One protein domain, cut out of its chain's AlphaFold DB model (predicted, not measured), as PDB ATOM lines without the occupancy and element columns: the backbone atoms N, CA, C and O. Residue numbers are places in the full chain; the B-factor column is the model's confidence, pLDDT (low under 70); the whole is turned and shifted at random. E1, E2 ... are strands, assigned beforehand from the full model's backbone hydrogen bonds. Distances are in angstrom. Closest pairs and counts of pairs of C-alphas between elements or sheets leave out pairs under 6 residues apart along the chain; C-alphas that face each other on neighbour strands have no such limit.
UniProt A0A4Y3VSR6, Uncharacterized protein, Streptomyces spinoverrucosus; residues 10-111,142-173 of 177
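What this domain is: This is residues 10 to 111 and 142 to 173 of the 177 residues of an uncharacterized protein of Streptomyces spinoverrucosus (UniProt A0A4Y3VSR6). A twisted sheet of six strands makes the slab of this domain, and a small sheet of two strands, E1 and E4, covers part of one of its faces, near E2 and E3: a lopsided sandwich, two sheets partly face to face. Residues 24 to 29, in the long link from E1 to E2, stick out. The printed part has 134 residues, with no named helix and eight named strands, E1 to E8 in chain order; the class is all strand, though 56 residues, under half, are in named strands. The large sheet is mixed, in the order E3, E2, E5, E6, E8, E7; the small one is antiparallel. The whole is compact, with a radius of gyration of the C-alphas of 16.3 A, and only just elongated, spanning 50 by 33 by 32 A.

Where its parts are: Find C-alpha 14 at (25.942, -18.720, 25.850); there E1 begins, residues 14 to 18, 13.2 A long. After residues 19 to 39 comes E2, residues 40 to 47, 23.0 A, then E3, residues 50 to 56, 18.1 A. E4, residues 59 to 62, spans 10.2 A. At C-alpha 70, (32.178, -27.212, 34.086), E5 starts and runs 29.7 A to residue 79; E6, residues 90 to 99, runs 28.2 A. Beyond the cut look for E7, residues 156 to 161, 17.0 A, and E8, residues 167 to 172, 16.9 A, ending at C-alpha 172, (37.908, -36.683, 24.952).

How they stand to each other: Start in the large sheet at its edge strand E3, in a hairpin with E2, where N 45 and O 53 are 2.9 A apart, within hydrogen-bond range. E2 and E5 are antiparallel at 166 degrees; look at N 42 and O 77, 2.8 A. E5 and E6 form a hairpin, with N 74 and O 95 at 2.9 A. E6 and E8 are parallel at 8 degrees, with N 96 and O 171 at 3.1 A. E8 and the edge strand E7 form a hairpin, with N 160 and O 168 at 2.9 A. In the small sheet, E1 and E4 are antiparallel at 169 degrees, with N 17 and O 60 at 2.9 A. The closest C-alphas of E3 and E4 are those of Asn 53 and Val 62, 6.3 A apart. E4 and E8 are apart.

The domain as a whole: The C-alphas farthest apart are those of Ala 84 and Ser 147, 50.9 A. Residues 112 to 141 are not printed; C-alphas 111 and 142 are 8.3 A apart across this cut. Of the links printed whole, E1 to E2 is long. The model's pLDDT is under 70 at residues 23 to 35, 82 to 88 and 142 to 173.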
ATOM      1  N   ARG A  10      32.105 -20.235  22.957       91.75
ATOM      2  CA  ARG A  10      31.409 -19.679  24.112       91.75
ATOM      3  C   ARG A  10      31.574 -18.162  24.132       91.75
ATOM      4  O   ARG A  10      32.664 -17.643  23.880       91.75
ATOM      5  N   HIS A  11      30.483 -17.458  24.399       89.44
ATOM      6  CA  HIS A  11      30.454 -16.017  24.603       89.44
ATOM      7  C   HIS A  11      29.473 -15.690  25.725       89.44
ATOM      8  O   HIS A  11      28.307 -16.083  25.652       89.44
ATOM      9  N   LEU A  12      29.945 -14.981  26.752       92.38
ATOM     10  CA  LEU A  12      29.206 -14.770  27.995       92.38
ATOM     11  C   LEU A  12      28.761 -16.126  28.575       92.38
ATOM     12  O   LEU A  12      29.562 -17.056  28.706       92.38
ATOM     13  N   ASP A  13      27.482 -16.254  28.895       94.19
ATOM     14  CA  ASP A  13      26.819 -17.459  29.384       94.19
ATOM     15  C   ASP A  13      26.282 -18.362  28.261       94.19
ATOM     16  O   ASP A  13      25.637 -19.369  28.539       94.19
ATOM     17  N   THR A  14      26.546 -18.037  26.994       94.38
ATOM     18  CA  THR A  14      25.942 -18.720  25.850       94.38
ATOM     19  C   THR A  14      26.989 -19.475  25.036       94.38
ATOM     20  O   THR A  14      28.041 -18.934  24.686       94.38
ATOM     21  N   VAL A  15      26.692 -20.722  24.671       93.62
ATOM     22  CA  VAL A  15      27.443 -21.449  23.634       93.62
ATOM     23  C   VAL A  15      26.706 -21.426  22.303       93.62
ATOM     24  O   VAL A  15      25.479 -21.523  22.245       93.62
ATOM     25  N   TYR A  16      27.492 -21.306  21.241       91.62
ATOM     26  CA  TYR A  16      27.077 -21.357  19.848       91.62
ATOM     27  C   TYR A  16      27.863 -22.495  19.197       91.62
ATOM     28  O   TYR A  16      29.086 -22.415  19.105       91.62
ATOM     29  N   ILE A  17      27.177 -23.563  18.793       90.06
ATOM     30  CA  ILE A  17      27.801 -24.801  18.316       90.06
ATOM     31  C   ILE A  17      27.276 -25.124  16.915       90.06
ATOM     32  O   ILE A  17      26.213 -25.724  16.800       90.06
ATOM     33  N   PRO A  18      27.992 -24.751  15.847       86.25
ATOM     34  CA  PRO A  18      27.774 -25.334  14.533       86.25
ATOM     35  C   PRO A  18      28.379 -26.744  14.493       86.25
ATOM     36  O   PRO A  18      29.564 -26.920  14.785       86.25
ATOM     37  N   ALA A  19      27.576 -27.741  14.130       81.75
ATOM     38  CA  ALA A  19      28.028 -29.108  13.877       81.75
ATOM     39  C   ALA A  19      27.245 -29.710  12.693       81.75
ATOM     40  O   ALA A  19      26.382 -30.569  12.876       81.75
ATOM     41  N   PRO A  20      27.506 -29.241  11.461       75.00
ATOM     42  CA  PRO A  20      26.883 -29.814  10.278       75.00
ATOM     43  C   PRO A  20      27.318 -31.277  10.110       75.00
ATOM     44  O   PRO A  20      28.508 -31.589  10.144       75.00
ATOM     45  N   GLY A  21      26.348 -32.172   9.925       71.12
ATOM     46  CA  GLY A  21      26.578 -33.603   9.723       71.12
ATOM     47  C   GLY A  21      27.033 -33.995   8.321       71.12
ATOM     48  O   GLY A  21      27.365 -35.155   8.083       71.12
ATOM     49  N   TRP A  22      27.046 -33.041   7.389       71.12
ATOM     50  CA  TRP A  22      27.268 -33.289   5.970       71.12
ATOM     51  C   TRP A  22      28.468 -32.489   5.469       71.12
ATOM     52  O   TRP A  22      28.746 -31.381   5.923       71.12
ATOM     53  N   GLY A  23      29.194 -33.051   4.510       66.00
ATOM     54  CA  GLY A  23      30.377 -32.452   3.903       66.00
ATOM     55  C   GLY A  23      30.866 -33.327   2.756       66.00
ATOM     56  O   GLY A  23      30.522 -34.508   2.688       66.00
ATOM     57  N   ASP A  24      31.630 -32.748   1.832       58.28
ATOM     58  CA  ASP A  24      32.368 -33.555   0.862       58.28
ATOM     59  C   ASP A  24      33.675 -34.075   1.490       58.28
ATOM     60  O   ASP A  24      34.030 -33.740   2.619       58.28
ATOM     61  N   SER A  25      34.406 -34.922   0.769       53.28
ATOM     62  CA  SER A  25      35.680 -35.478   1.249       53.28
ATOM     63  C   SER A  25      36.819 -34.440   1.335       53.28
ATOM     64  O   SER A  25      37.959 -34.807   1.627       53.28
ATOM     65  N   GLY A  26      36.558 -33.168   1.011       50.97
ATOM     66  CA  GLY A  26      37.513 -32.068   0.999       50.97
ATOM     67  C   GLY A  26      37.579 -31.314   2.330       50.97
ATOM     68  O   GLY A  26      36.597 -31.133   3.044       50.97
ATOM     69  N   ALA A  27      38.769 -30.821   2.678       57.81
ATOM     70  CA  ALA A  27      38.951 -30.057   3.908       57.81
ATOM     71  C   ALA A  27      38.309 -28.661   3.816       57.81
ATOM     72  O   ALA A  27      38.666 -27.849   2.957       57.81
ATOM     73  N   GLY A  28      37.455 -28.331   4.787       54.41
ATOM     74  CA  GLY A  28      36.882 -26.991   4.948       54.41
ATOM     75  C   GLY A  28      35.616 -26.727   4.136       54.41
ATOM     76  O   GLY A  28      35.242 -25.563   3.994       54.41
ATOM     77  N   HIS A  29      34.972 -27.775   3.623       57.31
ATOM     78  CA  HIS A  29      33.630 -27.706   3.061       57.31
ATOM     79  C   HIS A  29      32.636 -28.281   4.068       57.31
ATOM     80  O   HIS A  29      32.841 -29.361   4.614       57.31
ATOM     81  N   VAL A  30      31.566 -27.536   4.319       62.41
ATOM     82  CA  VAL A  30      30.419 -28.000   5.098       62.41
ATOM     83  C   VAL A  30      29.232 -28.104   4.153       62.41
ATOM     84  O   VAL A  30      29.006 -27.213   3.334       62.41
ATOM     85  N   GLY A  31      28.518 -29.217   4.230       59.91
ATOM     86  CA  GLY A  31      27.216 -29.402   3.615       59.91
ATOM     87  C   GLY A  31      26.138 -29.029   4.624       59.91
ATOM     88  O   GLY A  31      26.170 -29.467   5.771       59.91
ATOM     89  N   GLU A  32      25.187 -28.219   4.187       63.47
ATOM     90  CA  GLU A  32      23.983 -27.904   4.946       63.47
ATOM     91  C   GLU A  32      22.831 -28.682   4.307       63.47
ATOM     92  O   GLU A  32      22.670 -28.660   3.083       63.47
ATOM     93  N   ALA A  33      22.068 -29.412   5.118       64.06
ATOM     94  CA  ALA A  33      20.881 -30.130   4.672       64.06
ATOM     95  C   ALA A  33      19.597 -29.422   5.123       64.06
ATOM     96  O   ALA A  33      18.513 -29.989   5.015       64.06
ATOM     97  N   HIS A  34      19.707 -28.176   5.586       65.56
ATOM     98  CA  HIS A  34      18.603 -27.379   6.087       65.56
ATOM     99  C   HIS A  34      17.400 -27.402   5.129       65.56
ATOM    100  O   HIS A  34      17.494 -27.058   3.947       65.56
ATOM    101  N   GLY A  35      16.246 -27.826   5.656       64.44
ATOM    102  CA  GLY A  35      14.997 -27.979   4.903       64.44
ATOM    103  C   GLY A  35      14.835 -29.312   4.161       64.44
ATOM    104  O   GLY A  35      13.810 -29.512   3.506       64.44
ATOM    105  N   ASN A  36      15.796 -30.234   4.263       70.06
ATOM    106  CA  ASN A  36      15.665 -31.604   3.780       70.06
ATOM    107  C   ASN A  36      15.152 -32.529   4.891       70.06
ATOM    108  O   ASN A  36      15.928 -33.136   5.613       70.06
ATOM    109  N   TYR A  37      13.834 -32.702   4.966       72.06
ATOM    110  CA  TYR A  37      13.171 -33.557   5.963       72.06
ATOM    111  C   TYR A  37      13.390 -35.070   5.777       72.06
ATOM    112  O   TYR A  37      12.727 -35.868   6.435       72.06
ATOM    113  N   ALA A  38      14.222 -35.485   4.817       74.12
ATOM    114  CA  ALA A  38      14.574 -36.888   4.608       74.12
ATOM    115  C   ALA A  38      15.869 -37.295   5.329       74.12
ATOM    116  O   ALA A  38      16.265 -38.457   5.239       74.12
ATOM    117  N   VAL A  39      16.545 -36.345   5.981       78.19
ATOM    118  CA  VAL A  39      17.759 -36.569   6.761       78.19
ATOM    119  C   VAL A  39      17.641 -35.854   8.101       78.19
ATOM    120  O   VAL A  39      17.041 -34.785   8.167       78.19
ATOM    121  N   ASP A  40      18.274 -36.420   9.118       83.69
ATOM    122  CA  ASP A  40      18.300 -35.881  10.472       83.69
ATOM    123  C   ASP A  40      19.728 -35.441  10.826       83.69
ATOM    124  O   ASP A  40      20.707 -36.124  10.494       83.69
ATOM    125  N   ASN A  41      19.844 -34.313  11.527       86.81
ATOM    126  CA  ASN A  41      21.050 -33.861  12.218       86.81
ATOM    127  C   ASN A  41      20.684 -33.450  13.646       86.81
ATOM    128  O   ASN A  41      20.494 -32.276  13.977       86.81
ATOM    129  N   TRP A  42      20.583 -34.453  14.507       90.62
ATOM    130  CA  TRP A  42      20.197 -34.277  15.888       90.62
ATOM    131  C   TRP A  42      21.386 -33.878  16.756       90.62
ATOM    132  O   TRP A  42      22.347 -34.627  16.932       90.62
ATOM    133  N   MET A  43      21.290 -32.716  17.391       92.69
ATOM    134  CA  MET A  43      22.264 -32.227  18.358       92.69
ATOM    135  C   MET A  43      21.669 -32.225  19.762       92.69
ATOM    136  O   MET A  43      20.517 -31.849  19.973       92.69
ATOM    137  N   SER A  44      22.460 -32.596  20.764       95.62
ATOM    138  CA  SER A  44      22.073 -32.486  22.172       95.62
ATOM    139  C   SER A  44      23.261 -32.112  23.045       95.62
ATOM    140  O   SER A  44      24.289 -32.785  23.032       95.62
ATOM    141  N   LEU A  45      23.113 -31.046  23.835       96.75
ATOM    142  CA  LEU A  45      24.118 -30.623  24.808       96.75
ATOM    143  C   LEU A  45      23.686 -31.017  26.218       96.75
ATOM    144  O   LEU A  45      22.570 -30.713  26.638       96.75
ATOM    145  N   TYR A  46      24.601 -31.616  26.971       97.38
ATOM    146  CA  TYR A  46      24.391 -32.076  28.337       97.38
ATOM    147  C   TYR A  46      25.411 -31.474  29.304       97.38
ATOM    148  O   TYR A  46      26.561 -31.208  28.944       97.38
ATOM    149  N   GLN A  47      25.003 -31.344  30.566       95.88
ATOM    150  CA  GLN A  47      25.887 -31.185  31.719       95.88
ATOM    151  C   GLN A  47      25.594 -32.319  32.706       95.88
ATOM    152  O   GLN A  47      24.500 -32.399  33.267       95.88
ATOM    153  N   GLY A  48      26.562 -33.222  32.892       93.00
ATOM    154  CA  GLY A  48      26.287 -34.517  33.523       93.00
ATOM    155  C   GLY A  48      25.215 -35.273  32.732       93.00
ATOM    156  O   GLY A  48      25.319 -35.382  31.513       93.00
ATOM    157  N   ASP A  49      24.161 -35.720  33.416       94.81
ATOM    158  CA  ASP A  49      23.022 -36.417  32.796       94.81
ATOM    159  C   ASP A  49      21.880 -35.473  32.378       94.81
ATOM    160  O   ASP A  49      20.888 -35.902  31.788       94.81
ATOM    161  N   ARG A  50      21.990 -34.172  32.675       96.56
ATOM    162  CA  ARG A  50      20.955 -33.191  32.339       96.56
ATOM    163  C   ARG A  50      21.144 -32.688  30.912       96.56
ATOM    164  O   ARG A  50      22.135 -32.017  30.630       96.56
ATOM    165  N   GLN A  51      20.151 -32.919  30.053       97.25
ATOM    166  CA  GLN A  51      20.059 -32.271  28.743       97.25
ATOM    167  C   GLN A  51      19.736 -30.784  28.937       97.25
ATOM    168  O   GLN A  51      18.765 -30.423  29.604       97.25
ATOM    169  N   LEU A  52      20.593 -29.919  28.409       97.50
ATOM    170  CA  LEU A  52      20.465 -28.467  28.496       97.50
ATOM    171  C   LEU A  52      19.652 -27.918  27.328       97.50
ATOM    172  O   LEU A  52      18.787 -27.073  27.530       97.50
ATOM    173  N   ASN A  53      19.933 -28.409  26.121       97.31
ATOM    174  CA  ASN A  53      19.172 -28.103  24.918       97.31
ATOM    175  C   ASN A  53      19.406 -29.179  23.851       97.31
ATOM    176  O   ASN A  53      20.389 -29.925  23.922       97.31
ATOM    177  N   TRP A  54      18.527 -29.220  22.857       95.69
ATOM    178  CA  TRP A  54      18.627 -30.098  21.699       95.69
ATOM    179  C   TRP A  54      17.910 -29.506  20.488       95.69
ATOM    180  O   TRP A  54      17.129 -28.563  20.617       95.69
ATOM    181  N   GLY A  55      18.176 -30.067  19.314       90.94
ATOM    182  CA  GLY A  55      17.469 -29.728  18.087       90.94
ATOM    183  C   GLY A  55      17.891 -30.631  16.942       90.94
ATOM    184  O   GLY A  55      19.006 -31.144  16.946       90.94
ATOM    185  N   ASP A  56      16.998 -30.798  15.977       88.12
ATOM    186  CA  ASP A  56      17.327 -31.325  14.656       88.12
ATOM    187  C   ASP A  56      17.740 -30.148  13.761       88.12
ATOM    188  O   ASP A  56      16.897 -29.456  13.186       88.12
ATOM    189  N   ALA A  57      19.023 -29.798  13.810       82.12
ATOM    190  CA  ALA A  57      19.586 -28.631  13.145       82.12
ATOM    191  C   ALA A  57      21.112 -28.733  13.068       82.12
ATOM    192  O   ALA A  57      21.763 -29.256  13.966       82.12
ATOM    193  N   GLU A  58      21.718 -28.102  12.064       81.00
ATOM    194  CA  GLU A  58      23.176 -28.011  11.911       81.00
ATOM    195  C   GLU A  58      23.859 -27.088  12.936       81.00
ATOM    196  O   GLU A  58      25.084 -26.910  12.921       81.00
ATOM    197  N   PHE A  59      23.075 -26.471  13.820       86.94
ATOM    198  CA  PHE A  59      23.541 -25.529  14.819       86.94
ATOM    199  C   PHE A  59      22.710 -25.594  16.106       86.94
ATOM    200  O   PHE A  59      21.480 -25.615  16.074       86.94
ATOM    201  N   LEU A  60      23.388 -25.495  17.253       91.44
ATOM    202  CA  LEU A  60      22.771 -25.419  18.573       91.44
ATOM    203  C   LEU A  60      23.236 -24.171  19.342       91.44
ATOM    204  O   LEU A  60      24.430 -23.966  19.577       91.44
ATOM    205  N   ARG A  61      22.273 -23.357  19.796       94.19
ATOM    206  CA  ARG A  61      22.490 -22.249  20.743       94.19
ATOM    207  C   ARG A  61      21.998 -22.650  22.123       94.19
ATOM    208  O   ARG A  61      20.842 -23.045  22.261       94.19
ATOM    209  N   VAL A  62      22.827 -22.481  23.149       96.31
ATOM    210  CA  VAL A  62      22.434 -22.772  24.537       96.31
ATOM    211  C   VAL A  62      22.820 -21.600  25.441       96.31
ATOM    212  O   VAL A  62      24.014 -21.428  25.692       96.31
ATOM    213  N   PRO A  63      21.854 -20.760  25.862       95.81
ATOM    214  CA  PRO A  63      22.088 -19.662  26.799       95.81
ATOM    215  C   PRO A  63      22.089 -20.138  28.262       95.81
ATOM    216  O   PRO A  63      21.889 -21.322  28.536       95.81
ATOM    217  N   ASP A  64      22.287 -19.194  29.185       95.69
ATOM    218  CA  ASP A  64      22.106 -19.366  30.635       95.69
ATOM    219  C   ASP A  64      22.996 -20.457  31.270       95.69
ATOM    220  O   ASP A  64      22.616 -21.117  32.242       95.69
ATOM    221  N   LEU A  65      24.201 -20.669  30.728       96.25
ATOM    222  CA  LEU A  65      25.156 -21.630  31.280       96.25
ATOM    223  C   LEU A  65      25.915 -21.062  32.492       96.25
ATOM    224  O   LEU A  65      26.317 -19.895  32.466       96.25
ATOM    225  N   PRO A  66      26.234 -21.893  33.509       95.31
ATOM    226  CA  PRO A  66      26.967 -21.450  34.696       95.31
ATOM    227  C   PRO A  66      28.321 -20.824  34.362       95.31
ATOM    228  O   PRO A  66      29.009 -21.273  33.441       95.31
ATOM    229  N   ALA A  67      28.723 -19.809  35.127       93.75
ATOM    230  CA  ALA A  67      29.960 -19.079  34.875       93.75
ATOM    231  C   ALA A  67      31.213 -19.943  35.091       93.75
ATOM    232  O   ALA A  67      32.232 -19.739  34.427       93.75
ATOM    233  N   GLU A  68      31.132 -20.917  35.996       94.88
ATOM    234  CA  GLU A  68      32.222 -21.808  36.357       94.88
ATOM    235  C   GLU A  68      32.674 -22.694  35.189       94.88
ATOM    236  O   GLU A  68      31.915 -23.035  34.274       94.88
ATOM    237  N   ARG A  69      33.938 -23.130  35.255       94.31
ATOM    238  CA  ARG A  69      34.462 -24.151  34.349       94.31
ATOM    239  C   ARG A  69      33.848 -25.502  34.699       94.31
ATOM    240  O   ARG A  69      34.260 -26.127  35.671       94.31
ATOM    241  N   LEU A  70      32.899 -25.954  33.886       95.75
ATOM    242  CA  LEU A  70      32.178 -27.212  34.086       95.75
ATOM    243  C   LEU A  70      32.361 -28.160  32.891       95.75
ATOM    244  O   LEU A  70      32.655 -27.690  31.785       95.75
ATOM    245  N   PRO A  71      32.220 -29.482  33.099       95.88
ATOM    246  CA  PRO A  71      32.212 -30.460  32.022       95.88
ATOM    247  C   PRO A  71      30.867 -30.475  31.287       95.88
ATOM    248  O   PRO A  71      29.802 -30.395  31.901       95.88
ATOM    249  N   TYR A  72      30.935 -30.642  29.972       95.75
ATOM    250  CA  TYR A  72      29.803 -30.749  29.065       95.75
ATOM    251  C   TYR A  72      30.003 -31.931  28.118       95.75
ATOM    252  O   TYR A  72      31.139 -32.307  27.804       95.75
ATOM    253  N   ARG A  73      28.890 -32.497  27.653       95.81
ATOM    254  CA  ARG A  73      28.859 -33.506  26.593       95.81
ATOM    255  C   ARG A  73      27.999 -32.994  25.447       95.81
ATOM    256  O   ARG A  73      26.868 -32.583  25.685       95.81
ATOM    257  N   LEU A  74      28.537 -33.000  24.236       93.81
ATOM    258  CA  LEU A  74      27.785 -32.756  23.012       93.81
ATOM    259  C   LEU A  74      27.635 -34.083  22.276       93.81
ATOM    260  O   LEU A  74      28.643 -34.699  21.933       93.81
ATOM    261  N   ASP A  75      26.395 -34.459  22.002       93.44
ATOM    262  CA  ASP A  75      26.060 -35.586  21.143       93.44
ATOM    263  C   ASP A  75      25.564 -35.015  19.810       93.44
ATOM    264  O   ASP A  75      24.692 -34.140  19.804       93.44
ATOM    265  N   VAL A  76      26.140 -35.479  18.700       90.12
ATOM    266  CA  VAL A  76      25.653 -35.200  17.343       90.12
ATOM    267  C   VAL A  76      25.382 -36.529  16.661       90.12
ATOM    268  O   VAL A  76      26.291 -37.343  16.462       90.12
ATOM    269  N   ASP A  77      24.117 -36.731  16.337       89.44
ATOM    270  CA  ASP A  77      23.556 -37.941  15.780       89.44
ATOM    271  C   ASP A  77      22.953 -37.606  14.410       89.44
ATOM    272  O   ASP A  77      22.040 -36.792  14.306       89.44
ATOM    273  N   ASN A  78      23.516 -38.182  13.351       86.06
ATOM    274  CA  ASN A  78      23.069 -37.947  11.985       86.06
ATOM    275  C   ASN A  78      22.506 -39.216  11.376       86.06
ATOM    276  O   ASN A  78      23.174 -40.257  11.397       86.06
ATOM    277  N   GLU A  79      21.354 -39.088  10.723       84.25
ATOM    278  CA  GLU A  79      20.727 -40.156   9.957       84.25
ATOM    279  C   GLU A  79      20.404 -39.685   8.536       84.25
ATOM    280  O   GLU A  79      19.790 -38.649   8.320       84.25
ATOM    281  N   ARG A  80      20.819 -40.447   7.520       75.19
ATOM    282  CA  ARG A  80      20.576 -40.091   6.107       75.19
ATOM    283  C   ARG A  80      19.201 -40.539   5.576       75.19
ATOM    284  O   ARG A  80      18.950 -40.427   4.374       75.19
ATOM    285  N   GLY A  81      18.384 -41.151   6.433       72.50
ATOM    286  CA  GLY A  81      17.127 -41.806   6.077       72.50
ATOM    287  C   GLY A  81      17.285 -43.023   5.150       72.50
ATOM    288  O   GLY A  81      18.342 -43.654   5.054       72.50
ATOM    289  N   GLU A  82      16.212 -43.340   4.425       66.69
ATOM    290  CA  GLU A  82      16.054 -44.549   3.594       66.69
ATOM    291  C   GLU A  82      16.727 -44.471   2.211       66.69
ATOM    292  O   GLU A  82      16.493 -45.318   1.342       66.69
ATOM    293  N   TRP A  83      17.556 -43.453   1.945       62.72
ATOM    294  CA  TRP A  83      18.202 -43.333   0.639       62.72
ATOM    295  C   TRP A  83      19.104 -44.546   0.392       62.72
ATOM    296  O   TRP A  83      20.148 -44.697   1.026       62.72
ATOM    297  N   ALA A  84      18.682 -45.427  -0.520       51.97
ATOM    298  CA  ALA A  84      19.303 -46.718  -0.789       51.97
ATOM    299  C   ALA A  84      20.789 -46.581  -1.159       51.97
ATOM    300  O   ALA A  84      21.146 -46.180  -2.265       51.97
ATOM    301  N   HIS A  85      21.660 -46.949  -0.221       58.03
ATOM    302  CA  HIS A  85      23.103 -46.991  -0.418       58.03
ATOM    303  C   HIS A  85      23.717 -48.059   0.497       58.03
ATOM    304  O   HIS A  85      23.273 -48.196   1.640       58.03
ATOM    305  N   PRO A  86      24.746 -48.806   0.057       54.03
ATOM    306  CA  PRO A  86      25.340 -49.903   0.830       54.03
ATOM    307  C   PRO A  86      26.126 -49.488   2.094       54.03
ATOM    308  O   PRO A  86      26.744 -50.345   2.724       54.03
ATOM    309  N   TYR A  87      26.140 -48.204   2.472       57.16
ATOM    310  CA  TYR A  87      26.977 -47.677   3.562       57.16
ATOM    311  C   TYR A  87      26.184 -47.264   4.797       57.16
ATOM    312  O   TYR A  87      24.959 -47.375   4.808       57.16
ATOM    313  N   SER A  88      26.891 -46.846   5.855       60.59
ATOM    314  CA  SER A  88      26.259 -46.416   7.107       60.59
ATOM    315  C   SER A  88      25.224 -45.340   6.832       60.59
ATOM    316  O   SER A  88      25.485 -44.373   6.115       60.59
ATOM    317  N   THR A  89      24.022 -45.546   7.350       73.50
ATOM    318  CA  THR A  89      22.961 -44.540   7.362       73.50
ATOM    319  C   THR A  89      23.111 -43.591   8.537       73.50
ATOM    320  O   THR A  89      22.497 -42.537   8.518       73.50
ATOM    321  N   HIS A  90      23.935 -43.962   9.521       80.50
ATOM    322  CA  HIS A  90      23.917 -43.395  10.859       80.50
ATOM    323  C   HIS A  90      25.329 -43.114  11.375       80.50
ATOM    324  O   HIS A  90      26.228 -43.954  11.223       80.50
ATOM    325  N   THR A  91      25.523 -41.949  11.987       80.00
ATOM    326  CA  THR A  91      26.760 -41.593  12.693       80.00
ATOM    327  C   THR A  91      26.421 -40.934  14.016       80.00
ATOM    328  O   THR A  91      25.762 -39.903  14.028       80.00
ATOM    329  N   LEU A  92      26.968 -41.475  15.108       86.19
ATOM    330  CA  LEU A  92      26.943 -40.838  16.421       86.19
ATOM    331  C   LEU A  92      28.358 -40.407  16.811       86.19
ATOM    332  O   LEU A  92      29.260 -41.246  16.947       86.19
ATOM    333  N   THR A  93      28.529 -39.104  17.022       84.56
ATOM    334  CA  THR A  93      29.768 -38.518  17.539       84.56
ATOM    335  C   THR A  93      29.505 -37.842  18.877       84.56
ATOM    336  O   THR A  93      28.608 -37.011  19.001       84.56
ATOM    337  N   GLU A  94      30.310 -38.200  19.874       89.38
ATOM    338  CA  GLU A  94      30.223 -37.663  21.231       89.38
ATOM    339  C   GLU A  94      31.505 -36.881  21.551       89.38
ATOM    340  O   GLU A  94      32.614 -37.433  21.492       89.38
ATOM    341  N   TRP A  95      31.358 -35.610  21.932       89.50
ATOM    342  CA  TRP A  95      32.449 -34.781  22.440       89.50
ATOM    343  C   TRP A  95      32.265 -34.498  23.921       89.50
ATOM    344  O   TRP A  95      31.237 -33.970  24.344       89.50
ATOM    345  N   HIS A  96      33.316 -34.747  24.694       90.94
ATOM    346  CA  HIS A  96      33.413 -34.308  26.081       90.94
ATOM    347  C   HIS A  96      34.401 -33.146  26.190       90.94
ATOM    348  O   HIS A  96      35.565 -33.280  25.805       90.94
ATOM    349  N   PHE A  97      33.947 -32.016  26.734       89.88
ATOM    350  CA  PHE A  97      34.754 -30.803  26.868       89.88
ATOM    351  C   PHE A  97      34.457 -30.050  28.164       89.88
ATOM    352  O   PHE A  97      33.425 -30.254  28.796       89.88
ATOM    353  N   THR A  98      35.350 -29.141  28.560       92.62
ATOM    354  CA  THR A  98      35.063 -28.168  29.625       92.62
ATOM    355  C   THR A  98      34.954 -26.766  29.049       92.62
ATOM    356  O   THR A  98      35.651 -26.423  28.095       92.62
ATOM    357  N   SER A  99      34.087 -25.936  29.622       92.94
ATOM    358  CA  SER A  99      34.002 -24.518  29.260       92.94
ATOM    359  C   SER A  99      33.586 -23.671  30.459       92.94
ATOM    360  O   SER A  99      32.934 -24.176  31.373       92.94
ATOM    361  N   ALA A 100      33.956 -22.392  30.448       92.56
ATOM    362  CA  ALA A 100      33.574 -21.384  31.439       92.56
ATOM    363  C   ALA A 100      32.993 -20.157  30.725       92.56
ATOM    364  O   ALA A 100      33.217 -19.993  29.523       92.56
ATOM    365  N   ALA A 101      32.248 -19.310  31.436       90.56
ATOM    366  CA  ALA A 101      31.777 -18.062  30.844       90.56
ATOM    367  C   ALA A 101      32.949 -17.151  30.460       90.56
ATOM    368  O   ALA A 101      34.004 -17.160  31.099       90.56
ATOM    369  N   THR A 102      32.744 -16.345  29.422       88.81
ATOM    370  CA  THR A 102      33.715 -15.339  28.978       88.81
ATOM    371  C   THR A 102      33.275 -13.939  29.410       88.81
ATOM    372  O   THR A 102      32.114 -13.711  29.750       88.81
ATOM    373  N   GLY A 103      34.197 -12.971  29.385       83.06
ATOM    374  CA  GLY A 103      33.834 -11.553  29.484       83.06
ATOM    375  C   GLY A 103      33.165 -11.035  28.204       83.06
ATOM    376  O   GLY A 103      33.287 -11.651  27.146       83.06
ATOM    377  N   ALA A 104      32.511  -9.870  28.281       83.88
ATOM    378  CA  ALA A 104      31.818  -9.247  27.143       83.88
ATOM    379  C   ALA A 104      32.734  -8.956  25.939       83.88
ATOM    380  O   ALA A 104      32.295  -9.020  24.797       83.88
ATOM    381  N   GLU A 105      34.023  -8.725  26.183       82.38
ATOM    382  CA  GLU A 105      35.020  -8.464  25.134       82.38
ATOM    383  C   GLU A 105      35.680  -9.745  24.588       82.38
ATOM    384  O   GLU A 105      36.605  -9.682  23.779       82.38
ATOM    385  N   ALA A 106      35.249 -10.926  25.046       78.75
ATOM    386  CA  ALA A 106      35.877 -12.201  24.720       78.75
ATOM    387  C   ALA A 106      34.875 -13.225  24.175       78.75
ATOM    388  O   ALA A 106      33.740 -13.363  24.639       78.75
ATOM    389  N   SER A 107      35.335 -14.003  23.202       81.38
ATOM    390  CA  SER A 107      34.665 -15.198  22.703       81.38
ATOM    391  C   SER A 107      35.728 -16.270  22.528       81.38
ATOM    392  O   SER A 107      36.706 -16.064  21.808       81.38
ATOM    393  N   GLU A 108      35.556 -17.382  23.230       84.81
ATOM    394  CA  GLU A 108      36.524 -18.474  23.268       84.81
ATOM    395  C   GLU A 108      36.028 -19.634  22.412       84.81
ATOM    396  O   GLU A 108      34.863 -20.023  22.502       84.81
ATOM    397  N   SER A 109      36.907 -20.206  21.589       86.56
ATOM    398  CA  SER A 109      36.606 -21.459  20.894       86.56
ATOM    399  C   SER A 109      36.398 -22.577  21.910       86.56
ATOM    400  O   SER A 109      37.206 -22.750  22.825       86.56
ATOM    401  N   LEU A 110      35.338 -23.362  21.731       85.75
ATOM    402  CA  LEU A 110      35.190 -24.610  22.469       85.75
ATOM    403  C   LEU A 110      36.298 -25.573  22.022       85.75
ATOM    404  O   LEU A 110      36.625 -25.596  20.832       85.75
ATOM    405  N   PRO A 111      36.866 -26.392  22.924       81.81
ATOM    406  CA  PRO A 111      37.935 -27.329  22.582       81.81
ATOM    407  C   PRO A 111      37.360 -28.584  21.901       81.81
ATOM    408  O   PRO A 111      37.648 -29.715  22.288       81.81
ATOM    409  N   ALA A 142      42.165 -22.046  17.330       56.12
ATOM    410  CA  ALA A 142      41.583 -21.232  18.385       56.12
ATOM    411  C   ALA A 142      41.358 -19.806  17.871       56.12
ATOM    412  O   ALA A 142      42.277 -19.171  17.334       56.12
ATOM    413  N   ARG A 143      40.155 -19.274  18.090       55.69
ATOM    414  CA  ARG A 143      39.888 -17.846  17.977       55.69
ATOM    415  C   ARG A 143      40.689 -17.174  19.088       55.69
ATOM    416  O   ARG A 143      40.293 -17.193  20.247       55.69
ATOM    417  N   ARG A 144      41.886 -16.682  18.757       41.41
ATOM    418  CA  ARG A 144      42.777 -16.057  19.740       41.41
ATOM    419  C   ARG A 144      42.057 -14.873  20.396       41.41
ATOM    420  O   ARG A 144      41.696 -13.942  19.673       41.41
ATOM    421  N   PRO A 145      41.947 -14.827  21.735       37.81
ATOM    422  CA  PRO A 145      41.870 -13.551  22.420       37.81
ATOM    423  C   PRO A 145      43.181 -12.803  22.160       37.81
ATOM    424  O   PRO A 145      44.252 -13.411  22.022       37.81
ATOM    425  N   GLN A 146      43.124 -11.478  22.114       33.34
ATOM    426  CA  GLN A 146      44.316 -10.647  22.200       33.34
ATOM    427  C   GLN A 146      44.935 -10.905  23.587       33.34
ATOM    428  O   GLN A 146      44.539 -10.289  24.567       33.34
ATOM    429  N   SER A 147      45.886 -11.844  23.664       34.62
ATOM    430  CA  SER A 147      46.609 -12.315  24.864       34.62
ATOM    431  C   SER A 147      45.997 -13.529  25.584       34.62
ATOM    432  O   SER A 147      45.177 -13.395  26.480       34.62
ATOM    433  N   THR A 148      46.450 -14.734  25.234       29.92
ATOM    434  CA  THR A 148      46.998 -15.758  26.157       29.92
ATOM    435  C   THR A 148      47.336 -17.025  25.368       29.92
ATOM    436  O   THR A 148      46.627 -17.428  24.449       29.92
ATOM    437  N   SER A 149      48.483 -17.626  25.678       28.72
ATOM    438  CA  SER A 149      48.962 -18.872  25.082       28.72
ATOM    439  C   SER A 149      48.401 -20.073  25.845       28.72
ATOM    440  O   SER A 149      48.745 -20.264  27.009       28.72
ATOM    441  N   SER A 150      47.603 -20.910  25.188       35.78
ATOM    442  CA  SER A 150      47.224 -22.242  25.673       35.78
ATOM    443  C   SER A 150      47.924 -23.313  24.831       35.78
ATOM    444  O   SER A 150      47.974 -23.239  23.603       35.78
ATOM    445  N   ALA A 151      48.542 -24.283  25.508       31.16
ATOM    446  CA  ALA A 151      49.238 -25.398  24.876       31.16
ATOM    447  C   ALA A 151      48.222 -26.393  24.295       31.16
ATOM    448  O   ALA A 151      47.351 -26.876  25.017       31.16
ATOM    449  N   SER A 152      48.348 -26.720  23.006       37.28
ATOM    450  CA  SER A 152      47.571 -27.781  22.366       37.28
ATOM    451  C   SER A 152      48.132 -29.155  22.749       37.28
ATOM    452  O   SER A 152      49.343 -29.380  22.728       37.28
ATOM    453  N   ARG A 153      47.252 -30.094  23.112       45.69
ATOM    454  CA  ARG A 153      47.597 -31.503  23.361       45.69
ATOM    455  C   ARG A 153      46.785 -32.406  22.436       45.69
ATOM    456  O   ARG A 153      45.662 -32.068  22.066       45.69
ATOM    457  N   SER A 154      47.375 -33.528  22.028       40.62
ATOM    458  CA  SER A 154      46.756 -34.452  21.075       40.62
ATOM    459  C   SER A 154      45.496 -35.099  21.663       40.62
ATOM    460  O   SER A 154      45.541 -35.572  22.802       40.62
ATOM    461  N   PRO A 155      44.390 -35.138  20.909       47.12
ATOM    462  CA  PRO A 155      43.150 -35.761  21.354       47.12
ATOM    463  C   PRO A 155      43.266 -37.287  21.427       47.12
ATOM    464  O   PRO A 155      44.039 -37.896  20.687       47.12
ATOM    465  N   THR A 156      42.463 -37.914  22.291       47.41
ATOM    466  CA  THR A 156      42.274 -39.375  22.282       47.41
ATOM    467  C   THR A 156      40.972 -39.685  21.556       47.41
ATOM    468  O   THR A 156      39.919 -39.179  21.934       47.41
ATOM    469  N   THR A 157      41.050 -40.496  20.501       49.06
ATOM    470  CA  THR A 157      39.891 -40.928  19.707       49.06
ATOM    471  C   THR A 157      39.768 -42.439  19.803       49.06
ATOM    472  O   THR A 157      40.736 -43.151  19.538       49.06
ATOM    473  N   THR A 158      38.585 -42.935  20.163       45.69
ATOM    474  CA  THR A 158      38.279 -44.370  20.110       45.69
ATOM    475  C   THR A 158      37.108 -44.591  19.165       45.69
ATOM    476  O   THR A 158      36.024 -44.063  19.395       45.69
ATOM    477  N   GLY A 159      37.331 -45.368  18.104       46.62
ATOM    478  CA  GLY A 159      36.289 -45.789  17.169       46.62
ATOM    479  C   GLY A 159      35.922 -47.253  17.394       46.62
ATOM    480  O   GLY A 159      36.806 -48.110  17.476       46.62
ATOM    481  N   ARG A 160      34.626 -47.560  17.478       43.72
ATOM    482  CA  ARG A 160      34.124 -48.938  17.570       43.72
ATOM    483  C   ARG A 160      33.010 -49.166  16.552       43.72
ATOM    484  O   ARG A 160      32.078 -48.375  16.445       43.72
ATOM    485  N   ARG A 161      33.091 -50.289  15.832       42.59
ATOM    486  CA  ARG A 161      31.999 -50.776  14.981       42.59
ATOM    487  C   ARG A 161      30.834 -51.231  15.872       42.59
ATOM    488  O   ARG A 161      31.047 -52.038  16.781       42.59
ATOM    489  N   GLY A 162      29.637 -50.702  15.629       52.19
ATOM    490  CA  GLY A 162      28.393 -51.144  16.262       52.19
ATOM    491  C   GLY A 162      27.870 -52.462  15.673       52.19
ATOM    492  O   GLY A 162      28.544 -53.125  14.884       52.19
ATOM    493  N   THR A 163      26.662 -52.867  16.059       41.31
ATOM    494  CA  THR A 163      25.943 -53.969  15.400       41.31
ATOM    495  C   THR A 163      25.336 -53.465  14.088       41.31
ATOM    496  O   THR A 163      24.515 -52.558  14.122       41.31
ATOM    497  N   GLY A 164      25.719 -54.036  12.939       53.47
ATOM    498  CA  GLY A 164      25.263 -53.571  11.616       53.47
ATOM    499  C   GLY A 164      26.225 -52.563  10.960       53.47
ATOM    500  O   GLY A 164      27.435 -52.651  11.197       53.47
ATOM    501  N   PRO A 165      25.745 -51.642  10.097       53.62
ATOM    502  CA  PRO A 165      26.596 -50.656   9.429       53.62
ATOM    503  C   PRO A 165      26.985 -49.448  10.311       53.62
ATOM    504  O   PRO A 165      27.711 -48.587   9.832       53.62
ATOM    505  N   THR A 166      26.565 -49.397  11.579       54.03
ATOM    506  CA  THR A 166      26.747 -48.256  12.495       54.03
ATOM    507  C   THR A 166      28.177 -48.104  13.029       54.03
ATOM    508  O   THR A 166      28.818 -49.082  13.434       54.03
ATOM    509  N   TRP A 167      28.648 -46.859  13.132       51.66
ATOM    510  CA  TRP A 167      29.919 -46.489  13.766       51.66
ATOM    511  C   TRP A 167      29.685 -45.585  14.977       51.66
ATOM    512  O   TRP A 167      28.832 -44.704  14.935       51.66
ATOM    513  N   ARG A 168      30.464 -45.793  16.045       60.09
ATOM    514  CA  ARG A 168      30.503 -44.900  17.209       60.09
ATOM    515  C   ARG A 168      31.919 -44.395  17.421       60.09
ATOM    516  O   ARG A 168      32.854 -45.203  17.483       60.09
ATOM    517  N   THR A 169      32.046 -43.084  17.591       61.72
ATOM    518  CA  THR A 169      33.311 -42.430  17.916       61.72
ATOM    519  C   THR A 169      33.148 -41.604  19.183       61.72
ATOM    520  O   THR A 169      32.263 -40.757  19.269       61.72
ATOM    521  N   THR A 170      34.028 -41.835  20.155       64.88
ATOM    522  CA  THR A 170      34.108 -41.020  21.372       64.88
ATOM    523  C   THR A 170      35.399 -40.218  21.353       64.88
ATOM    524  O   THR A 170      36.479 -40.768  21.092       64.88
ATOM    525  N   VAL A 171      35.280 -38.925  21.655       62.91
ATOM    526  CA  VAL A 171      36.404 -37.995  21.701       62.91
ATOM    527  C   VAL A 171      36.462 -37.297  23.053       62.91
ATOM    528  O   VAL A 171      35.489 -36.697  23.515       62.91
ATOM    529  N   THR A 172      37.635 -37.347  23.675       58.94
ATOM    530  CA  THR A 172      37.908 -36.683  24.952       58.94
ATOM    531  C   THR A 172      39.039 -35.677  24.797       58.94
ATOM    532  O   THR A 172      40.113 -36.031  24.294       58.94
ATOM    533  N   ASP A 173      38.828 -34.456  25.295       57.59
ATOM    534  CA  ASP A 173      39.932 -33.551  25.612       57.59
ATOM    535  C   ASP A 173      40.804 -34.191  26.707       57.59
ATOM    536  O   ASP A 173      40.301 -34.804  27.651       57.59
TER     537      ASP A 173